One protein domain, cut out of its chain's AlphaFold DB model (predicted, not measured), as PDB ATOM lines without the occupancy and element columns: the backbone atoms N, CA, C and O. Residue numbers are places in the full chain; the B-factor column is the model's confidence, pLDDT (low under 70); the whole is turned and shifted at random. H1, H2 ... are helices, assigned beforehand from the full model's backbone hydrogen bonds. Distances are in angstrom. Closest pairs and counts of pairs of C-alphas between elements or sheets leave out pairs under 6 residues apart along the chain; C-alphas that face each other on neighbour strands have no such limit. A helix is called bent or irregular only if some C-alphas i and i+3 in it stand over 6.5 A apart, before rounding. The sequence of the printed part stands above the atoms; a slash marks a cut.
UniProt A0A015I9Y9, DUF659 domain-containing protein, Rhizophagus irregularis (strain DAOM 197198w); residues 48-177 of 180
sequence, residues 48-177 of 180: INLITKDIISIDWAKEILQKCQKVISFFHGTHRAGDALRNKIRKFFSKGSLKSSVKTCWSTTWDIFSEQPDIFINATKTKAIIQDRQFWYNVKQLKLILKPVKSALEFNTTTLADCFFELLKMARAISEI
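What this domain is: This is residues 48 to 177 of the 180 residues of the protein "DUF659 domain-containing protein" of Rhizophagus irregularis (strain DAOM 197198w) (UniProt A0A015I9Y9). Two helical lobes join at an angle: in one, H1 and H8 run side by side with the long helix H7, opposite to it; in the other, H6 packs on the far part of H2, H3 turns off at a corner from the end of H2 and packs on H4, and the short H5 lies near H3, H4 and H6. H2 and H7 bridge the lobes, meeting nearly at a right angle, while the loop of residues 94 to 100 sticks out beyond H3 and H4. The printed part has 130 residues with eight named helices, H1 to H8 in chain order, and no named strand; its class is all helix. It is only just compact, close to loose, with a radius of gyration of the C-alphas of 16.8 A and spans of 50 by 37 by 23 A.

Where its parts are: H1, residues 48 to 57, begins at C-alpha 48 (286.072, 572.243, 424.405) and is 14.1 A long. H2, residues 59 to 77, is 26.3 A long, and H3, residues 79 to 93, is 20.9 A. H4, residues 101 to 115, is 20.8 A long and only just irregular: C-alphas 103 and 106 are 6.7 A apart. H5 is residues 117 to 120 and H6 residues 124 to 131. H7, residues 133 to 154, is 30.9 A long and irregular, with C-alphas 145 and 148 7.0 A apart and a kink of 37 degrees near residue 148. H8, residues 160 to 175, is 23.0 A long and ends at C-alpha 175 (286.308, 568.815, 441.847).

How they stand to each other: The hubs are H2 and H7, touching three helices each. Residues 61 to 64 of H2 touch residues 135 to 142 of H7, about perpendicular at 87 degrees; the closest C-alphas, of Ile 64 and Val 139, are 6.4 A apart. H7 and H8 form a helical hairpin at a shallow tilt of 12 degrees, opposite ways, with the C-alphas of Pro 148 and Glu 166 closest at 5.0 A. H1 touches residues 146 to 149 of H7 at a shallow tilt of 17 degrees, opposite ways; the closest C-alphas are those of Ile 48 and Val 149, 6.5 A. H1 and H8 are near each other. H2 and H6 touch at a steep tilt of 63 degrees, opposite ways, closest at the C-alphas of Val 71 and Thr 126, 5.8 A. H2 and H3 touch only at the corner, with the C-alphas of Phe 75 and Gly 82 4.7 A apart. H3 touches H4 at a steep tilt of 56 degrees, opposite ways, with the C-alphas of Ala 84 and Ile 112 closest at 7.0 A. H5 is close to but not clearly touching H3, H4 and H6. H3 and H8 are apart, as are, for instance, H1 and H6. Every O i to N i+4 pair is within hydrogen-bond range in H1, H2, H3, H6 and H8, against 9 of 11 in H4 and 15 of 18 in H7; H5 is too short for one.

The domain as a whole: The two C-alphas farthest apart, of Ile 121 and Ala 161, are 50.6 A apart. The printed part has no cut, and no link is long. Residues 94 to 100 and 154 to 159 stand free. The model's pLDDT is under 70 at residues 92 to 107, 109 and 153 to 157; the mean of the printed part is 80.9.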
ATOM      1  N   ILE A  48     285.300 571.564 423.362       83.62
ATOM      2  CA  ILE A  48     286.072 572.243 424.405       83.62
ATOM      3  C   ILE A  48     285.648 573.712 424.514       83.62
ATOM      4  O   ILE A  48     285.491 574.229 425.620       83.62
ATOM      5  N   ASN A  49     285.413 574.381 423.382       82.12
ATOM      6  CA  ASN A  49     284.925 575.757 423.367       82.12
ATOM      7  C   ASN A  49     283.529 575.893 424.000       82.12
ATOM      8  O   ASN A  49     283.294 576.850 424.731       82.12
ATOM      9  N   LEU A  50     282.613 574.947 423.760       85.00
ATOM     10  CA  LEU A  50     281.297 574.936 424.411       85.00
ATOM     11  C   LEU A  50     281.421 574.754 425.928       85.00
ATOM     12  O   LEU A  50     280.915 575.587 426.669       85.00
ATOM     13  N   ILE A  51     282.191 573.762 426.384       87.19
ATOM     14  CA  ILE A  51     282.441 573.537 427.820       87.19
ATOM     15  C   ILE A  51     283.046 574.788 428.467       87.19
ATOM     16  O   ILE A  51     282.645 575.206 429.549       87.19
ATOM     17  N   THR A  52     283.992 575.428 427.780       85.69
ATOM     18  CA  THR A  52     284.611 576.673 428.244       85.69
ATOM     19  C   THR A  52     283.583 577.794 428.381       85.69
ATOM     20  O   THR A  52     283.604 578.517 429.374       85.69
ATOM     21  N   LYS A  53     282.668 577.940 427.412       86.12
ATOM     22  CA  LYS A  53     281.572 578.915 427.487       86.12
ATOM     23  C   LYS A  53     280.643 578.632 428.659       86.12
ATOM     24  O   LYS A  53     280.277 579.580 429.349       86.12
ATOM     25  N   ASP A  54     280.310 577.371 428.906       89.75
ATOM     26  CA  ASP A  54     279.446 576.983 430.022       89.75
ATOM     27  C   ASP A  54     280.113 577.323 431.362       89.75
ATOM     28  O   ASP A  54     279.507 577.995 432.193       89.75
ATOM     29  N   ILE A  55     281.400 576.989 431.529       87.75
ATOM     30  CA  ILE A  55     282.195 577.350 432.717       87.75
ATOM     31  C   ILE A  55     282.225 578.867 432.922       87.75
ATOM     32  O   ILE A  55     282.016 579.351 434.029       87.75
ATOM     33  N   ILE A  56     282.481 579.628 431.857       86.19
ATOM     34  CA  ILE A  56     282.545 581.096 431.895       86.19
ATOM     35  C   ILE A  56     281.174 581.724 432.193       86.19
ATOM     36  O   ILE A  56     281.110 582.834 432.721       86.19
ATOM     37  N   SER A  57     280.088 581.024 431.868       88.56
ATOM     38  CA  SER A  57     278.721 581.491 432.103       88.56
ATOM     39  C   SER A  57     278.271 581.323 433.555       88.56
ATOM     40  O   SER A  57     277.293 581.956 433.942       88.56
ATOM     41  N   ILE A  58     278.985 580.534 434.366       90.81
ATOM     42  CA  ILE A  58     278.747 580.428 435.811       90.81
ATOM     43  C   ILE A  58     278.996 581.794 436.460       90.81
ATOM     44  O   ILE A  58     280.033 582.413 436.213       90.81
ATOM     45  N   ASP A  59     278.087 582.246 437.329       93.00
ATOM     46  CA  ASP A  59     278.142 583.584 437.937       93.00
ATOM     47  C   ASP A  59     279.480 583.880 438.619       93.00
ATOM     48  O   ASP A  59     280.056 584.949 438.414       93.00
ATOM     49  N   TRP A  60     280.036 582.902 439.336       91.62
ATOM     50  CA  TRP A  60     281.373 582.997 439.922       91.62
ATOM     51  C   TRP A  60     282.457 583.321 438.879       91.62
ATOM     52  O   TRP A  60     283.240 584.256 439.058       91.62
ATOM     53  N   ALA A  61     282.498 582.591 437.760       89.50
ATOM     54  CA  ALA A  61     283.479 582.817 436.698       89.50
ATOM     55  C   ALA A  61     283.242 584.154 435.984       89.50
ATOM     56  O   ALA A  61     284.185 584.902 435.701       89.50
ATOM     57  N   LYS A  62     281.974 584.484 435.737       90.88
ATOM     58  CA  LYS A  62     281.545 585.734 435.115       90.88
ATOM     59  C   LYS A  62     281.955 586.945 435.949       90.88
ATOM     60  O   LYS A  62     282.499 587.902 435.396       90.88
ATOM     61  N   GLU A  63     281.773 586.898 437.267       93.12
ATOM     62  CA  GLU A  63     282.187 587.963 438.183       93.12
ATOM     63  C   GLU A  63     283.708 588.168 438.151       93.12
ATOM     64  O   GLU A  63     284.186 589.305 438.046       93.12
ATOM     65  N   ILE A  64     284.483 587.076 438.168       91.44
ATOM     66  CA  ILE A  64     285.948 587.132 438.054       91.44
ATOM     67  C   ILE A  64     286.355 587.816 436.751       91.44
ATOM     68  O   ILE A  64     287.194 588.720 436.770       91.44
ATOM     69  N   LEU A  65     285.761 587.422 435.622       90.00
ATOM     70  CA  LEU A  65     286.088 587.988 434.312       90.00
ATOM     71  C   LEU A  65     285.698 589.461 434.204       90.00
ATOM     72  O   LEU A  65     286.475 590.252 433.675       90.00
ATOM     73  N   GLN A  66     284.556 589.863 434.760       92.19
ATOM     74  CA  GLN A  66     284.158 591.269 434.819       92.19
ATOM     75  C   GLN A  66     285.129 592.104 435.664       92.19
ATOM     76  O   GLN A  66     285.509 593.208 435.266       92.19
ATOM     77  N   LYS A  67     285.571 591.588 436.820       92.12
ATOM     78  CA  LYS A  67     286.605 592.235 437.646       92.12
ATOM     79  C   LYS A  67     287.936 592.331 436.888       92.12
ATOM     80  O   LYS A  67     288.535 593.405 436.859       92.12
ATOM     81  N   CYS A  68     288.345 591.268 436.195       88.75
ATOM     82  CA  CYS A  68     289.526 591.266 435.327       88.75
ATOM     83  C   CYS A  68     289.431 592.323 434.217       88.75
ATOM     84  O   CYS A  68     290.383 593.069 433.999       88.75
ATOM     85  N   GLN A  69     288.285 592.431 433.540       88.38
ATOM     86  CA  GLN A  69     288.058 593.432 432.495       88.38
ATOM     87  C   GLN A  69     288.165 594.857 433.040       88.38
ATOM     88  O   GLN A  69     288.808 595.690 432.414       88.38
ATOM     89  N   LYS A  70     287.615 595.141 434.230       90.81
ATOM     90  CA  LYS A  70     287.760 596.457 434.884       90.81
ATOM     91  C   LYS A  70     289.227 596.815 435.130       90.81
ATOM     92  O   LYS A  70     289.631 597.947 434.872       90.81
ATOM     93  N   VAL A  71     290.022 595.848 435.589       88.88
ATOM     94  CA  VAL A  71     291.468 596.021 435.789       88.88
ATOM     95  C   VAL A  71     292.172 596.279 434.454       88.88
ATOM     96  O   VAL A  71     292.903 597.256 434.338       88.88
ATOM     97  N   ILE A  72     291.912 595.473 433.421       85.56
ATOM     98  CA  ILE A  72     292.516 595.645 432.087       85.56
ATOM     99  C   ILE A  72     292.168 597.017 431.497       85.56
ATOM    100  O   ILE A  72     293.059 597.745 431.056       85.56
ATOM    101  N   SER A  73     290.893 597.406 431.539       88.69
ATOM    102  CA  SER A  73     290.425 598.700 431.038       88.69
ATOM    103  C   SER A  73     291.106 599.870 431.740       88.69
ATOM    104  O   SER A  73     291.415 600.867 431.093       88.69
ATOM    105  N   PHE A  74     291.406 599.751 433.036       90.75
ATOM    106  CA  PHE A  74     292.162 600.769 433.760       90.75
ATOM    107  C   PHE A  74     293.583 600.951 433.199       90.75
ATOM    108  O   PHE A  74     293.999 602.084 432.949       90.75
ATOM    109  N   PHE A  75     294.307 599.854 432.956       87.00
ATOM    110  CA  PHE A  75     295.664 599.907 432.398       87.00
ATOM    111  C   PHE A  75     295.703 600.376 430.940       87.00
ATOM    112  O   PHE A  75     296.676 601.003 430.534       87.00
ATOM    113  N   HIS A  76     294.659 600.101 430.155       85.31
ATOM    114  CA  HIS A  76     294.543 600.621 428.791       85.31
ATOM    115  C   HIS A  76     294.142 602.100 428.755       85.31
ATOM    116  O   HIS A  76     294.665 602.850 427.937       85.31
ATOM    117  N   GLY A  77     293.226 602.522 429.630       85.50
ATOM    118  CA  GLY A  77     292.697 603.888 429.645       85.50
ATOM    119  C   GLY A  77     293.607 604.910 430.327       85.50
ATOM    120  O   GLY A  77     293.521 606.098 430.036       85.50
ATOM    121  N   THR A  78     294.498 604.470 431.219       87.31
ATOM    122  CA  THR A  78     295.383 605.368 431.969       87.31
ATOM    123  C   THR A  78     296.791 605.313 431.393       87.31
ATOM    124  O   THR A  78     297.499 604.332 431.613       87.31
ATOM    125  N   HIS A  79     297.232 606.383 430.720       87.31
ATOM    126  CA  HIS A  79     298.554 606.446 430.074       87.31
ATOM    127  C   HIS A  79     299.686 606.021 431.018       87.31
ATOM    128  O   HIS A  79     300.459 605.117 430.709       87.31
ATOM    129  N   ARG A  80     299.718 606.603 432.224       87.56
ATOM    130  CA  ARG A  80     300.728 606.306 433.246       87.56
ATOM    131  C   ARG A  80     300.696 604.849 433.726       87.56
ATOM    132  O   ARG A  80     301.751 604.242 433.894       87.56
ATOM    133  N   ALA A  81     299.508 604.275 433.923       85.56
ATOM    134  CA  ALA A  81     299.372 602.869 434.313       85.56
ATOM    135  C   ALA A  81     299.817 601.938 433.176       85.56
ATOM    136  O   ALA A  81     300.557 600.983 433.411       85.56
ATOM    137  N   GLY A  82     299.410 602.241 431.942       84.69
ATOM    138  CA  GLY A  82     299.813 601.512 430.744       84.69
ATOM    139  C   GLY A  82     301.325 601.541 430.526       84.69
ATOM    140  O   GLY A  82     301.918 600.505 430.231       84.69
ATOM    141  N   ASP A  83     301.975 602.688 430.743       87.00
ATOM    142  CA  ASP A  83     303.435 602.813 430.701       87.00
ATOM    143  C   ASP A  83     304.121 601.991 431.785       87.00
ATOM    144  O   ASP A  83     305.070 601.263 431.492       87.00
ATOM    145  N   ALA A  84     303.633 602.061 433.027       86.00
ATOM    146  CA  ALA A  84     304.165 601.255 434.122       86.00
ATOM    147  C   ALA A  84     304.076 599.755 433.794       86.00
ATOM    148  O   ALA A  84     305.057 599.024 433.964       86.00
ATOM    149  N   LEU A  85     302.944 599.315 433.235       84.75
ATOM    150  CA  LEU A  85     302.732 597.939 432.790       84.75
ATOM    151  C   LEU A  85     303.693 597.538 431.668       84.75
ATOM    152  O   LEU A  85     304.392 596.532 431.796       84.75
ATOM    153  N   ARG A  86     303.792 598.340 430.601       83.31
ATOM    154  CA  ARG A  86     304.714 598.095 429.479       83.31
ATOM    155  C   ARG A  86     306.168 598.038 429.934       83.31
ATOM    156  O   ARG A  86     306.895 597.123 429.545       83.31
ATOM    157  N   ASN A  87     306.588 598.971 430.785       84.75
ATOM    158  CA  ASN A  87     307.949 599.028 431.310       84.75
ATOM    159  C   ASN A  87     308.281 597.796 432.148       84.75
ATOM    160  O   ASN A  87     309.372 597.235 432.024       84.75
ATOM    161  N   LYS A  88     307.343 597.345 432.980       81.75
ATOM    162  CA  LYS A  88     307.555 596.176 433.831       81.75
ATOM    163  C   LYS A  88     307.593 594.886 433.018       81.75
ATOM    164  O   LYS A  88     308.526 594.104 433.179       81.75
ATOM    165  N   ILE A  89     306.676 594.731 432.059       76.06
ATOM    166  CA  ILE A  89     306.714 593.662 431.049       76.06
ATOM    167  C   ILE A  89     308.081 593.658 430.350       76.06
ATOM    168  O   ILE A  89     308.772 592.642 430.370       76.06
ATOM    169  N   ARG A  90     308.536 594.799 429.818       79.38
ATOM    170  CA  ARG A  90     309.835 594.908 429.137       79.38
ATOM    171  C   ARG A  90     310.996 594.446 430.021       79.38
ATOM    172  O   ARG A  90     311.809 593.663 429.546       79.38
ATOM    173  N   LYS A  91     311.045 594.860 431.295       75.06
ATOM    174  CA  LYS A  91     312.085 594.440 432.259       75.06
ATOM    175  C   LYS A  91     312.065 592.936 432.555       75.06
ATOM    176  O   LYS A  91     313.125 592.344 432.747       75.06
ATOM    177  N   PHE A  92     310.884 592.320 432.603       67.38
ATOM    178  CA  PHE A  92     310.752 590.874 432.803       67.38
ATOM    179  C   PHE A  92     311.197 590.076 431.570       67.38
ATOM    180  O   PHE A  92     311.853 589.047 431.716       67.38
ATOM    181  N   PHE A  93     310.889 590.556 430.362       63.09
ATOM    182  CA  PHE A  93     311.212 589.853 429.116       63.09
ATOM    183  C   PHE A  93     312.627 590.137 428.583       63.09
ATOM    184  O   PHE A  93     313.185 589.292 427.888       63.09
ATOM    185  N   SER A  94     313.266 591.252 428.957       57.56
ATOM    186  CA  SER A  94     314.653 591.555 428.566       57.56
ATOM    187  C   SER A  94     315.712 590.698 429.279       57.56
ATOM    188  O   SER A  94     316.877 590.747 428.901       57.56
ATOM    189  N   LYS A  95     315.329 589.886 430.279       56.81
ATOM    190  CA  LYS A  95     316.215 588.947 431.004       56.81
ATOM    191  C   LYS A  95     316.203 587.499 430.471       56.81
ATOM    192  O   LYS A  95     316.656 586.591 431.161       56.81
ATOM    193  N   GLY A  96     315.734 587.264 429.243       43.00
ATOM    194  CA  GLY A  96     316.152 586.082 428.471       43.00
ATOM    195  C   GLY A  96     315.409 584.757 428.692       43.00
ATOM    196  O   GLY A  96     315.967 583.709 428.387       43.00
ATOM    197  N   SER A  97     314.148 584.733 429.143       42.66
ATOM    198  CA  SER A  97     313.337 583.518 428.928       42.66
ATOM    199  C   SER A  97     311.869 583.815 428.636       42.66
ATOM    200  O   SER A  97     311.168 584.479 429.399       42.66
ATOM    201  N   LEU A  98     311.394 583.288 427.507       45.28
ATOM    202  CA  LEU A  98     310.010 583.355 427.051       45.28
ATOM    203  C   LEU A  98     309.147 582.363 427.858       45.28
ATOM    204  O   LEU A  98     308.684 581.351 427.340       45.28
ATOM    205  N   LYS A  99     308.955 582.600 429.160       42.44
ATOM    206  CA  LYS A  99     308.088 581.758 430.005       42.44
ATOM    207  C   LYS A  99     306.709 582.400 430.203       42.44
ATOM    208  O   LYS A  99     306.495 583.199 431.104       42.44
ATOM    209  N   SER A 100     305.753 581.972 429.370       41.81
ATOM    210  CA  SER A 100     304.285 582.091 429.502       41.81
ATOM    211  C   SER A 100     303.715 583.461 429.944       41.81
ATOM    212  O   SER A 100     303.582 583.729 431.140       41.81
ATOM    213  N   SER A 101     303.222 584.267 428.993       45.09
ATOM    214  CA  SER A 101     302.602 585.601 429.196       45.09
ATOM    215  C   SER A 101     301.481 585.704 430.248       45.09
ATOM    216  O   SER A 101     301.124 586.797 430.674       45.09
ATOM    217  N   VAL A 102     300.904 584.587 430.706       41.88
ATOM    218  CA  VAL A 102     299.797 584.581 431.686       41.88
ATOM    219  C   VAL A 102     300.297 584.466 433.133       41.88
ATOM    220  O   VAL A 102     299.542 584.720 434.071       41.88
ATOM    221  N   LYS A 103     301.548 584.033 433.368       44.59
ATOM    222  CA  LYS A 103     302.147 584.054 434.719       44.59
ATOM    223  C   LYS A 103     302.697 585.438 435.068       44.59
ATOM    224  O   LYS A 103     302.910 585.685 436.244       44.59
ATOM    225  N   THR A 104     302.888 586.307 434.072       53.00
ATOM    226  CA  THR A 104     303.420 587.662 434.231       53.00
ATOM    227  C   THR A 104     302.319 588.710 434.370       53.00
ATOM    228  O   THR A 104     302.460 589.571 435.217       53.00
ATOM    229  N   CYS A 105     301.200 588.649 433.639       56.84
ATOM    230  CA  CYS A 105     300.233 589.764 433.635       56.84
ATOM    231  C   CYS A 105     299.588 590.063 435.014       56.84
ATOM    232  O   CYS A 105     299.539 591.213 435.454       56.84
ATOM    233  N   TRP A 106     299.150 589.027 435.734       66.94
ATOM    234  CA  TRP A 106     298.423 589.173 437.005       66.94
ATOM    235  C   TRP A 106     299.323 589.516 438.196       66.94
ATOM    236  O   TRP A 106     299.001 590.401 438.981       66.94
ATOM    237  N   SER A 107     300.488 588.881 438.283       64.94
ATOM    238  CA  SER A 107     301.539 589.233 439.246       64.94
ATOM    239  C   SER A 107     302.084 590.638 438.985       64.94
ATOM    240  O   SER A 107     302.132 591.446 439.902       64.94
ATOM    241  N   THR A 108     302.352 590.986 437.722       73.69
ATOM    242  CA  THR A 108     302.809 592.335 437.342       73.69
ATOM    243  C   THR A 108     301.800 593.405 437.753       73.69
ATOM    244  O   THR A 108     302.198 594.472 438.211       73.69
ATOM    245  N   THR A 109     300.500 593.122 437.632       69.81
ATOM    246  CA  THR A 109     299.441 594.041 438.071       69.81
ATOM    247  C   THR A 109     299.527 594.332 439.574       69.81
ATOM    248  O   THR A 109     299.501 595.496 439.973       69.81
ATOM    249  N   TRP A 110     299.668 593.291 440.399       74.00
ATOM    250  CA  TRP A 110     299.845 593.433 441.847       74.00
ATOM    251  C   TRP A 110     301.146 594.168 442.207       74.00
ATOM    252  O   TRP A 110     301.152 595.045 443.074       74.00
ATOM    253  N   ASP A 111     302.239 593.866 441.506       78.31
ATOM    254  CA  ASP A 111     303.529 594.497 441.771       78.31
ATOM    255  C   ASP A 111     303.511 595.999 441.430       78.31
ATOM    256  O   ASP A 111     304.152 596.793 442.111       78.31
ATOM    257  N   ILE A 112     302.795 596.415 440.376       78.06
ATOM    258  CA  ILE A 112     302.627 597.844 440.038       78.06
ATOM    259  C   ILE A 112     301.819 598.556 441.120       78.06
ATOM    260  O   ILE A 112     302.179 599.662 441.511       78.06
ATOM    261  N   PHE A 113     300.761 597.922 441.625       77.75
ATOM    262  CA  PHE A 113     299.969 598.478 442.720       77.75
ATOM    263  C   PHE A 113     300.794 598.682 443.995       77.75
ATOM    264  O   PHE A 113     300.641 599.697 444.668       77.75
ATOM    265  N   SER A 114     301.689 597.739 444.297       78.44
ATOM    266  CA  SER A 114     302.530 597.784 445.494       78.44
ATOM    267  C   SER A 114     303.662 598.818 445.387       78.44
ATOM    268  O   SER A 114     303.962 599.493 446.364       78.44
ATOM    269  N   GLU A 115     304.279 598.968 444.210       84.06
ATOM    270  CA  GLU A 115     305.404 599.896 443.991       84.06
ATOM    271  C   GLU A 115     304.976 601.330 443.652       84.06
ATOM    272  O   GLU A 115     305.710 602.270 443.942       84.06
ATOM    273  N   GLN A 116     303.826 601.508 442.996       82.88
ATOM    274  CA  GLN A 116     303.329 602.804 442.512       82.88
ATOM    275  C   GLN A 116     301.835 602.970 442.849       82.88
ATOM    276  O   GLN A 116     300.988 603.043 441.950       82.88
ATOM    277  N   PRO A 117     301.466 603.000 444.147       83.06
ATOM    278  CA  PRO A 117     300.067 603.062 444.577       83.06
ATOM    279  C   PRO A 117     299.362 604.359 444.154       83.06
ATOM    280  O   PRO A 117     298.134 604.395 444.048       83.06
ATOM    281  N   ASP A 118     300.123 605.418 443.882       84.94
ATOM    282  CA  ASP A 118     299.643 606.723 443.437       84.94
ATOM    283  C   ASP A 118     299.030 606.690 442.027       84.94
ATOM    284  O   ASP A 118     298.119 607.464 441.736       84.94
ATOM    285  N   ILE A 119     299.420 605.725 441.183       84.81
ATOM    286  CA  ILE A 119     298.751 605.453 439.898       84.81
ATOM    287  C   ILE A 119     297.258 605.151 440.101       84.81
ATOM    288  O   ILE A 119     296.436 605.460 439.239       84.81
ATOM    289  N   PHE A 120     296.890 604.582 441.250       86.69
ATOM    290  CA  PHE A 120     295.534 604.128 441.552       86.69
ATOM    291  C   PHE A 120     294.737 605.120 442.405       86.69
ATOM    292  O   PHE A 120     293.639 604.780 442.846       86.69
ATOM    293  N   ILE A 121     295.255 606.332 442.647       82.31
ATOM    294  CA  ILE A 121     294.660 607.290 443.592       82.31
ATOM    295  C   ILE A 121     293.203 607.641 443.247       82.31
ATOM    296  O   ILE A 121     292.357 607.677 444.134       82.31
ATOM    297  N   ASN A 122     292.891 607.756 441.952       84.25
ATOM    298  CA  ASN A 122     291.545 608.044 441.441       84.25
ATOM    299  C   ASN A 122     290.792 606.786 440.964       84.25
ATOM    300  O   ASN A 122     289.703 606.876 440.403       84.25
ATOM    301  N   ALA A 123     291.366 605.595 441.163       88.50
ATOM    302  CA  ALA A 123     290.854 604.329 440.647       88.50
ATOM    303  C   ALA A 123     290.284 603.447 441.765       88.50
ATOM    304  O   ALA A 123     290.578 602.253 441.835       88.50
ATOM    305  N   THR A 124     289.454 604.016 442.645       87.56
ATOM    306  CA  THR A 124     288.983 603.386 443.893       87.56
ATOM    307  C   THR A 124     288.375 601.997 443.679       87.56
ATOM    308  O   THR A 124     288.675 601.067 444.422       87.56
ATOM    309  N   LYS A 125     287.580 601.820 442.614       88.38
ATOM    310  CA  LYS A 125     286.974 600.523 442.259       88.38
ATOM    311  C   LYS A 125     288.023 599.486 441.839       88.38
ATOM    312  O   LYS A 125     287.952 598.339 442.265       88.38
ATOM    313  N   THR A 126     289.002 599.882 441.026       89.12
ATOM    314  CA  THR A 126     290.103 599.008 440.585       89.12
ATOM    315  C   THR A 126     291.022 598.659 441.750       89.12
ATOM    316  O   THR A 126     291.407 597.506 441.907       89.12
ATOM    317  N   LYS A 127     291.318 599.639 442.608       88.12
ATOM    318  CA  LYS A 127     292.101 599.465 443.831       88.12
ATOM    319  C   LYS A 127     291.454 598.446 444.771       88.12
ATOM    320  O   LYS A 127     292.139 597.524 445.198       88.12
ATOM    321  N   ALA A 128     290.145 598.549 445.009       91.81
ATOM    322  CA  ALA A 128     289.412 597.585 445.830       91.81
ATOM    323  C   ALA A 128     289.499 596.150 445.274       91.81
ATOM    324  O   ALA A 128     289.728 595.218 446.034       91.81
ATOM    325  N   ILE A 129     289.390 595.976 443.949       91.88
ATOM    326  CA  ILE A 129     289.553 594.664 443.295       91.88
ATOM    327  C   ILE A 129     290.976 594.130 443.479       91.88
ATOM    328  O   ILE A 129     291.156 592.965 443.812       91.88
ATOM    329  N   ILE A 130     291.993 594.967 443.261       87.62
ATOM    330  CA  ILE A 130     293.391 594.543 443.379       87.62
ATOM    331  C   ILE A 130     293.719 594.164 444.824       87.62
ATOM    332  O   ILE A 130     294.443 593.202 445.028       87.62
ATOM    333  N   GLN A 131     293.182 594.868 445.821       88.75
ATOM    334  CA  GLN A 131     293.420 594.577 447.239       88.75
ATOM    335  C   GLN A 131     292.678 593.331 447.752       88.75
ATOM    336  O   GLN A 131     293.038 592.797 448.803       88.75
ATOM    337  N   ASP A 132     291.673 592.852 447.022       91.31
ATOM    338  CA  ASP A 132     290.895 591.671 447.381       91.31
ATOM    339  C   ASP A 132     291.717 590.380 447.177       91.31
ATOM    340  O   ASP A 132     292.003 589.943 446.059       91.31
ATOM    341  N   ARG A 133     292.095 589.727 448.283       89.94
ATOM    342  CA  ARG A 133     292.807 588.437 448.247       89.94
ATOM    343  C   ARG A 133     291.953 587.319 447.648       89.94
ATOM    344  O   ARG A 133     292.498 586.448 446.965       89.94
ATOM    345  N   GLN A 134     290.641 587.345 447.880       89.94
ATOM    346  CA  GLN A 134     289.720 586.344 447.353       89.94
ATOM    347  C   GLN A 134     289.618 586.456 445.833       89.94
ATOM    348  O   GLN A 134     289.598 585.436 445.147       89.94
ATOM    349  N   PHE A 135     289.647 587.676 445.290       91.44
ATOM    350  CA  PHE A 135     289.730 587.896 443.847       91.44
ATOM    351  C   PHE A 135     290.936 587.167 443.233       91.44
ATOM    352  O   PHE A 135     290.765 586.400 442.284       91.44
ATOM    353  N   TRP A 136     292.140 587.319 443.793       88.06
ATOM    354  CA  TRP A 136     293.335 586.644 443.267       88.06
ATOM    355  C   TRP A 136     293.286 585.125 443.401       88.06
ATOM    356  O   TRP A 136     293.709 584.411 442.485       88.06
ATOM    357  N   TYR A 137     292.758 584.622 444.518       89.69
ATOM    358  CA  TYR A 137     292.522 583.193 444.694       89.69
ATOM    359  C   TYR A 137     291.578 582.662 443.609       89.69
ATOM    360  O   TYR A 137     291.912 581.707 442.910       89.69
ATOM    361  N   ASN A 138     290.458 583.345 443.388       90.25
ATOM    362  CA  ASN A 138     289.462 582.982 442.389       90.25
ATOM    363  C   ASN A 138     290.024 583.029 440.956       90.25
ATOM    364  O   ASN A 138     289.830 582.087 440.190       90.25
ATOM    365  N   VAL A 139     290.805 584.061 440.601       89.38
ATOM    366  CA  VAL A 139     291.519 584.137 439.309       89.38
ATOM    367  C   VAL A 139     292.456 582.940 439.129       89.38
ATOM    368  O   VAL A 139     292.528 582.363 438.041       89.38
ATOM    369  N   LYS A 140     293.173 582.540 440.187       88.44
ATOM    370  CA  LYS A 140     294.054 581.367 440.153       88.44
ATOM    371  C   LYS A 140     293.259 580.080 439.920       88.44
ATOM    372  O   LYS A 140     293.685 579.289 439.081       88.44
ATOM    373  N   GLN A 141     292.128 579.892 440.599       88.88
ATOM    374  CA  GLN A 141     291.271 578.717 440.410       88.88
ATOM    375  C   GLN A 141     290.698 578.656 438.993       88.88
ATOM    376  O   GLN A 141     290.890 577.663 438.296       88.88
ATOM    377  N   LEU A 142     290.108 579.752 438.503       89.19
ATOM    378  CA  LEU A 142     289.567 579.814 437.143       89.19
ATOM    379  C   LEU A 142     290.649 579.523 436.090       89.19
ATOM    380  O   LEU A 142     290.423 578.795 435.127       89.19
ATOM    381  N   LYS A 143     291.869 580.028 436.302       86.81
ATOM    382  CA  LYS A 143     293.016 579.720 435.441       86.81
ATOM    383  C   LYS A 143     293.395 578.239 435.469       86.81
ATOM    384  O   LYS A 143     293.805 577.726 434.432       86.81
ATOM    385  N   LEU A 144     293.321 577.566 436.617       87.44
ATOM    386  CA  LEU A 144     293.609 576.132 436.716       87.44
ATOM    387  C   LEU A 144     292.571 575.307 435.953       87.44
ATOM    388  O   LEU A 144     292.969 574.437 435.183       87.44
ATOM    389  N   ILE A 145     291.286 575.652 436.079       87.50
ATOM    390  CA  ILE A 145     290.193 575.018 435.327       87.50
ATOM    391  C   ILE A 145     290.390 575.182 433.818       87.50
ATOM    392  O   ILE A 145     290.234 574.228 433.064       87.50
ATOM    393  N   LEU A 146     290.746 576.387 433.362       86.50
ATOM    394  CA  LEU A 146     290.862 576.699 431.932       86.50
ATOM    395  C   LEU A 146     292.228 576.345 431.328       86.50
ATOM    396  O   LEU A 146     292.406 576.410 430.113       86.50
ATOM    397  N   LYS A 147     293.222 575.961 432.136       83.88
ATOM    398  CA  LYS A 147     294.560 575.607 431.642       83.88
ATOM    399  C   LYS A 147     294.542 574.441 430.636       83.88
ATOM    400  O   LYS A 147     295.219 574.576 429.618       83.88
ATOM    401  N   PRO A 148     293.793 573.344 430.857       80.88
ATOM    402  CA  PRO A 148     293.730 572.227 429.915       80.88
ATOM    403  C   PRO A 148     293.153 572.602 428.544       80.88
ATOM    404  O   PRO A 148     293.598 572.074 427.528       80.88
ATOM    405  N   VAL A 149     292.233 573.578 428.490       78.56
ATOM    406  CA  VAL A 149     291.671 574.115 427.231       78.56
ATOM    407  C   VAL A 149     292.780 574.608 426.316       78.56
ATOM    408  O   VAL A 149     292.814 574.291 425.132       78.56
ATOM    409  N   LYS A 150     293.709 575.375 426.888       75.06
ATOM    410  CA  LYS A 150     294.831 575.951 426.159       75.06
ATOM    411  C   LYS A 150     295.714 574.855 425.553       75.06
ATOM    412  O   LYS A 150     296.003 574.898 424.364       75.06
ATOM    413  N   SER A 151     296.072 573.844 426.345       72.69
ATOM    414  CA  SER A 151     296.877 572.709 425.877       72.69
ATOM    415  C   SER A 151     296.181 571.929 424.758       72.69
ATOM    416  O   SER A 151     296.817 571.564 423.779       72.69
ATOM    417  N   ALA A 152     294.873 571.700 424.876       72.50
ATOM    418  CA  ALA A 152     294.124 570.925 423.893       72.50
ATOM    419  C   ALA A 152     293.949 571.647 422.542       72.50
ATOM    420  O   ALA A 152     293.747 570.990 421.523       72.50
ATOM    421  N   LEU A 153     294.022 572.983 422.520       69.94
ATOM    422  CA  LEU A 153     293.773 573.796 421.324       69.94
ATOM    423  C   LEU A 153     295.043 574.327 420.636       69.94
ATOM    424  O   LEU A 153     294.966 574.716 419.474       69.94
ATOM    425  N   GLU A 154     296.190 574.377 421.321       67.31
ATOM    426  CA  GLU A 154     297.389 575.068 420.812       67.31
ATOM    427  C   GLU A 154     298.388 574.191 420.041       67.31
ATOM    428  O   GLU A 154     299.239 574.746 419.346       67.31
ATOM    429  N   PHE A 155     298.304 572.857 420.109       63.44
ATOM    430  CA  PHE A 155     299.245 571.991 419.388       63.44
ATOM    431  C   PHE A 155     298.609 571.355 418.151       63.44
ATOM    432  O   PHE A 155     297.577 570.691 418.210       63.44
ATOM    433  N   ASN A 156     299.288 571.507 417.016       64.81
ATOM    434  CA  ASN A 156     298.959 570.829 415.759       64.81
ATOM    435  C   ASN A 156     299.186 569.305 415.815       64.81
ATOM    436  O   ASN A 156     298.792 568.600 414.889       64.81
ATOM    437  N   THR A 157     299.806 568.802 416.886       69.62
ATOM    438  CA  THR A 157     300.043 567.377 417.148       69.62
ATOM    439  C   THR A 157     299.062 566.762 418.149       69.62
ATOM    440  O   THR A 157     299.178 565.573 418.430       69.62
ATOM    441  N   THR A 158     298.127 567.533 418.719       77.75
ATOM    442  CA  THR A 158     297.185 567.024 419.729       77.75
ATOM    443  C   THR A 158     296.262 565.970 419.123       77.75
ATOM    444  O   THR A 158     295.526 566.238 418.171       77.75
ATOM    445  N   THR A 159     296.259 564.769 419.700       83.81
ATOM    446  CA  THR A 159     295.345 563.695 419.308       83.81
ATOM    447  C   THR A 159     293.998 563.813 420.025       83.81
ATOM    448  O   THR A 159     293.842 564.521 421.021       83.81
ATOM    449  N   LEU A 160     292.991 563.066 419.557       81.62
ATOM    450  CA  LEU A 160     291.707 562.980 420.258       81.62
ATOM    451  C   LEU A 160     291.863 562.426 421.689       81.62
ATOM    452  O   LEU A 160     291.145 562.859 422.590       81.62
ATOM    453  N   ALA A 161     292.812 561.509 421.902       86.06
ATOM    454  CA  ALA A 161     293.113 560.956 423.218       86.06
ATOM    455  C   ALA A 161     293.719 562.015 424.150       86.06
ATOM    456  O   ALA A 161     293.290 562.132 425.297       86.06
ATOM    457  N   ASP A 162     294.638 562.845 423.648       85.75
ATOM    458  CA  ASP A 162     295.216 563.954 424.418       85.75
ATOM    459  C   ASP A 162     294.130 564.935 424.868       85.75
ATOM    460  O   ASP A 162     294.064 565.305 426.040       85.75
ATOM    461  N   CYS A 163     293.206 565.288 423.967       84.38
ATOM    462  CA  CYS A 163     292.053 566.116 424.315       84.38
ATOM    463  C   CYS A 163     291.196 565.490 425.424       84.38
ATOM    464  O   CYS A 163     290.729 566.204 426.311       84.38
ATOM    465  N   PHE A 164     290.991 564.170 425.403       86.38
ATOM    466  CA  PHE A 164     290.256 563.475 426.461       86.38
ATOM    467  C   PHE A 164     290.984 563.557 427.810       86.38
ATOM    468  O   PHE A 164     290.364 563.868 428.828       86.38
ATOM    469  N   PHE A 165     292.309 563.376 427.827       88.25
ATOM    470  CA  PHE A 165     293.111 563.574 429.038       88.25
ATOM    471  C   PHE A 165     293.032 565.011 429.568       88.25
ATOM    472  O   PHE A 165     292.944 565.211 430.781       88.25
ATOM    473  N   GLU A 166     293.030 566.019 428.694       86.50
ATOM    474  CA  GLU A 166     292.855 567.415 429.107       86.50
ATOM    475  C   GLU A 166     291.458 567.674 429.705       86.50
ATOM    476  O   GLU A 166     291.343 568.383 430.708       86.50
ATOM    477  N   LEU A 167     290.402 567.042 429.181       87.44
ATOM    478  CA  LEU A 167     289.062 567.107 429.781       87.44
ATOM    479  C   LEU A 167     289.016 566.467 431.177       87.44
ATOM    480  O   LEU A 167     288.407 567.029 432.086       87.44
ATOM    481  N   LEU A 168     289.713 565.347 431.394       89.75
ATOM    482  CA  LEU A 168     289.826 564.734 432.724       89.75
ATOM    483  C   LEU A 168     290.561 565.645 433.716       89.75
ATOM    484  O   LEU A 168     290.136 565.784 434.864       89.75
ATOM    485  N   LYS A 169     291.639 566.311 433.280       89.38
ATOM    486  CA  LYS A 169     292.352 567.302 434.106       89.38
ATOM    487  C   LYS A 169     291.444 568.469 434.488       89.38
ATOM    488  O   LYS A 169     291.512 568.936 435.622       89.38
ATOM    489  N   MET A 170     290.597 568.923 433.566       88.12
ATOM    490  CA  MET A 170     289.613 569.972 433.832       88.12
ATOM    491  C   MET A 170     288.575 569.522 434.862       88.12
ATOM    492  O   MET A 170     288.348 570.233 435.835       88.12
ATOM    493  N   ALA A 171     287.994 568.330 434.693       88.75
ATOM    494  CA  ALA A 171     287.027 567.775 435.640       88.75
ATOM    495  C   ALA A 171     287.621 567.647 437.052       88.75
ATOM    496  O   ALA A 171     286.995 568.046 438.033       88.75
ATOM    497  N   ARG A 172     288.872 567.178 437.149       88.75
ATOM    498  CA  ARG A 172     289.606 567.126 438.416       88.75
ATOM    499  C   ARG A 172     289.789 568.514 439.031       88.75
ATOM    500  O   ARG A 172     289.488 568.693 440.205       88.75
ATOM    501  N   ALA A 173     290.230 569.496 438.246       87.12
ATOM    502  CA  ALA A 173     290.404 570.864 438.731       87.12
ATOM    503  C   ALA A 173     289.090 571.464 439.258       87.12
ATOM    504  O   ALA A 173     289.116 572.189 440.244       87.12
ATOM    505  N   ILE A 174     287.949 571.136 438.642       86.25
ATOM    506  CA  ILE A 174     286.622 571.541 439.128       86.25
ATOM    507  C   ILE A 174     286.303 570.864 440.468       86.25
ATOM    508  O   ILE A 174     285.853 571.536 441.388       86.25
ATOM    509  N   SER A 175     286.576 569.562 440.605       86.31
ATOM    510  CA  SER A 175     286.308 568.815 441.847       86.31
ATOM    511  C   SER A 175     287.157 569.250 443.049       86.31
ATOM    512  O   SER A 175     286.767 569.022 444.188       86.31
ATOM    513  N   GLU A 176     288.318 569.862 442.802       84.75
ATOM    514  CA  GLU A 176     289.236 570.346 443.842       84.75
ATOM    515  C   GLU A 176     288.881 571.760 444.336       84.75
ATOM    516  O   GLU A 176     289.482 572.248 445.297       84.75
ATOM    517  N   ILE A 177     287.915 572.433 443.702       78.06
ATOM    518  CA  ILE A 177     287.410 573.717 444.190       78.06
ATOM    519  C   ILE A 177     286.516 573.421 445.393       78.06
ATOM    520  O   ILE A 177     285.558 572.662 445.240       78.06
TER     521      ILE A 177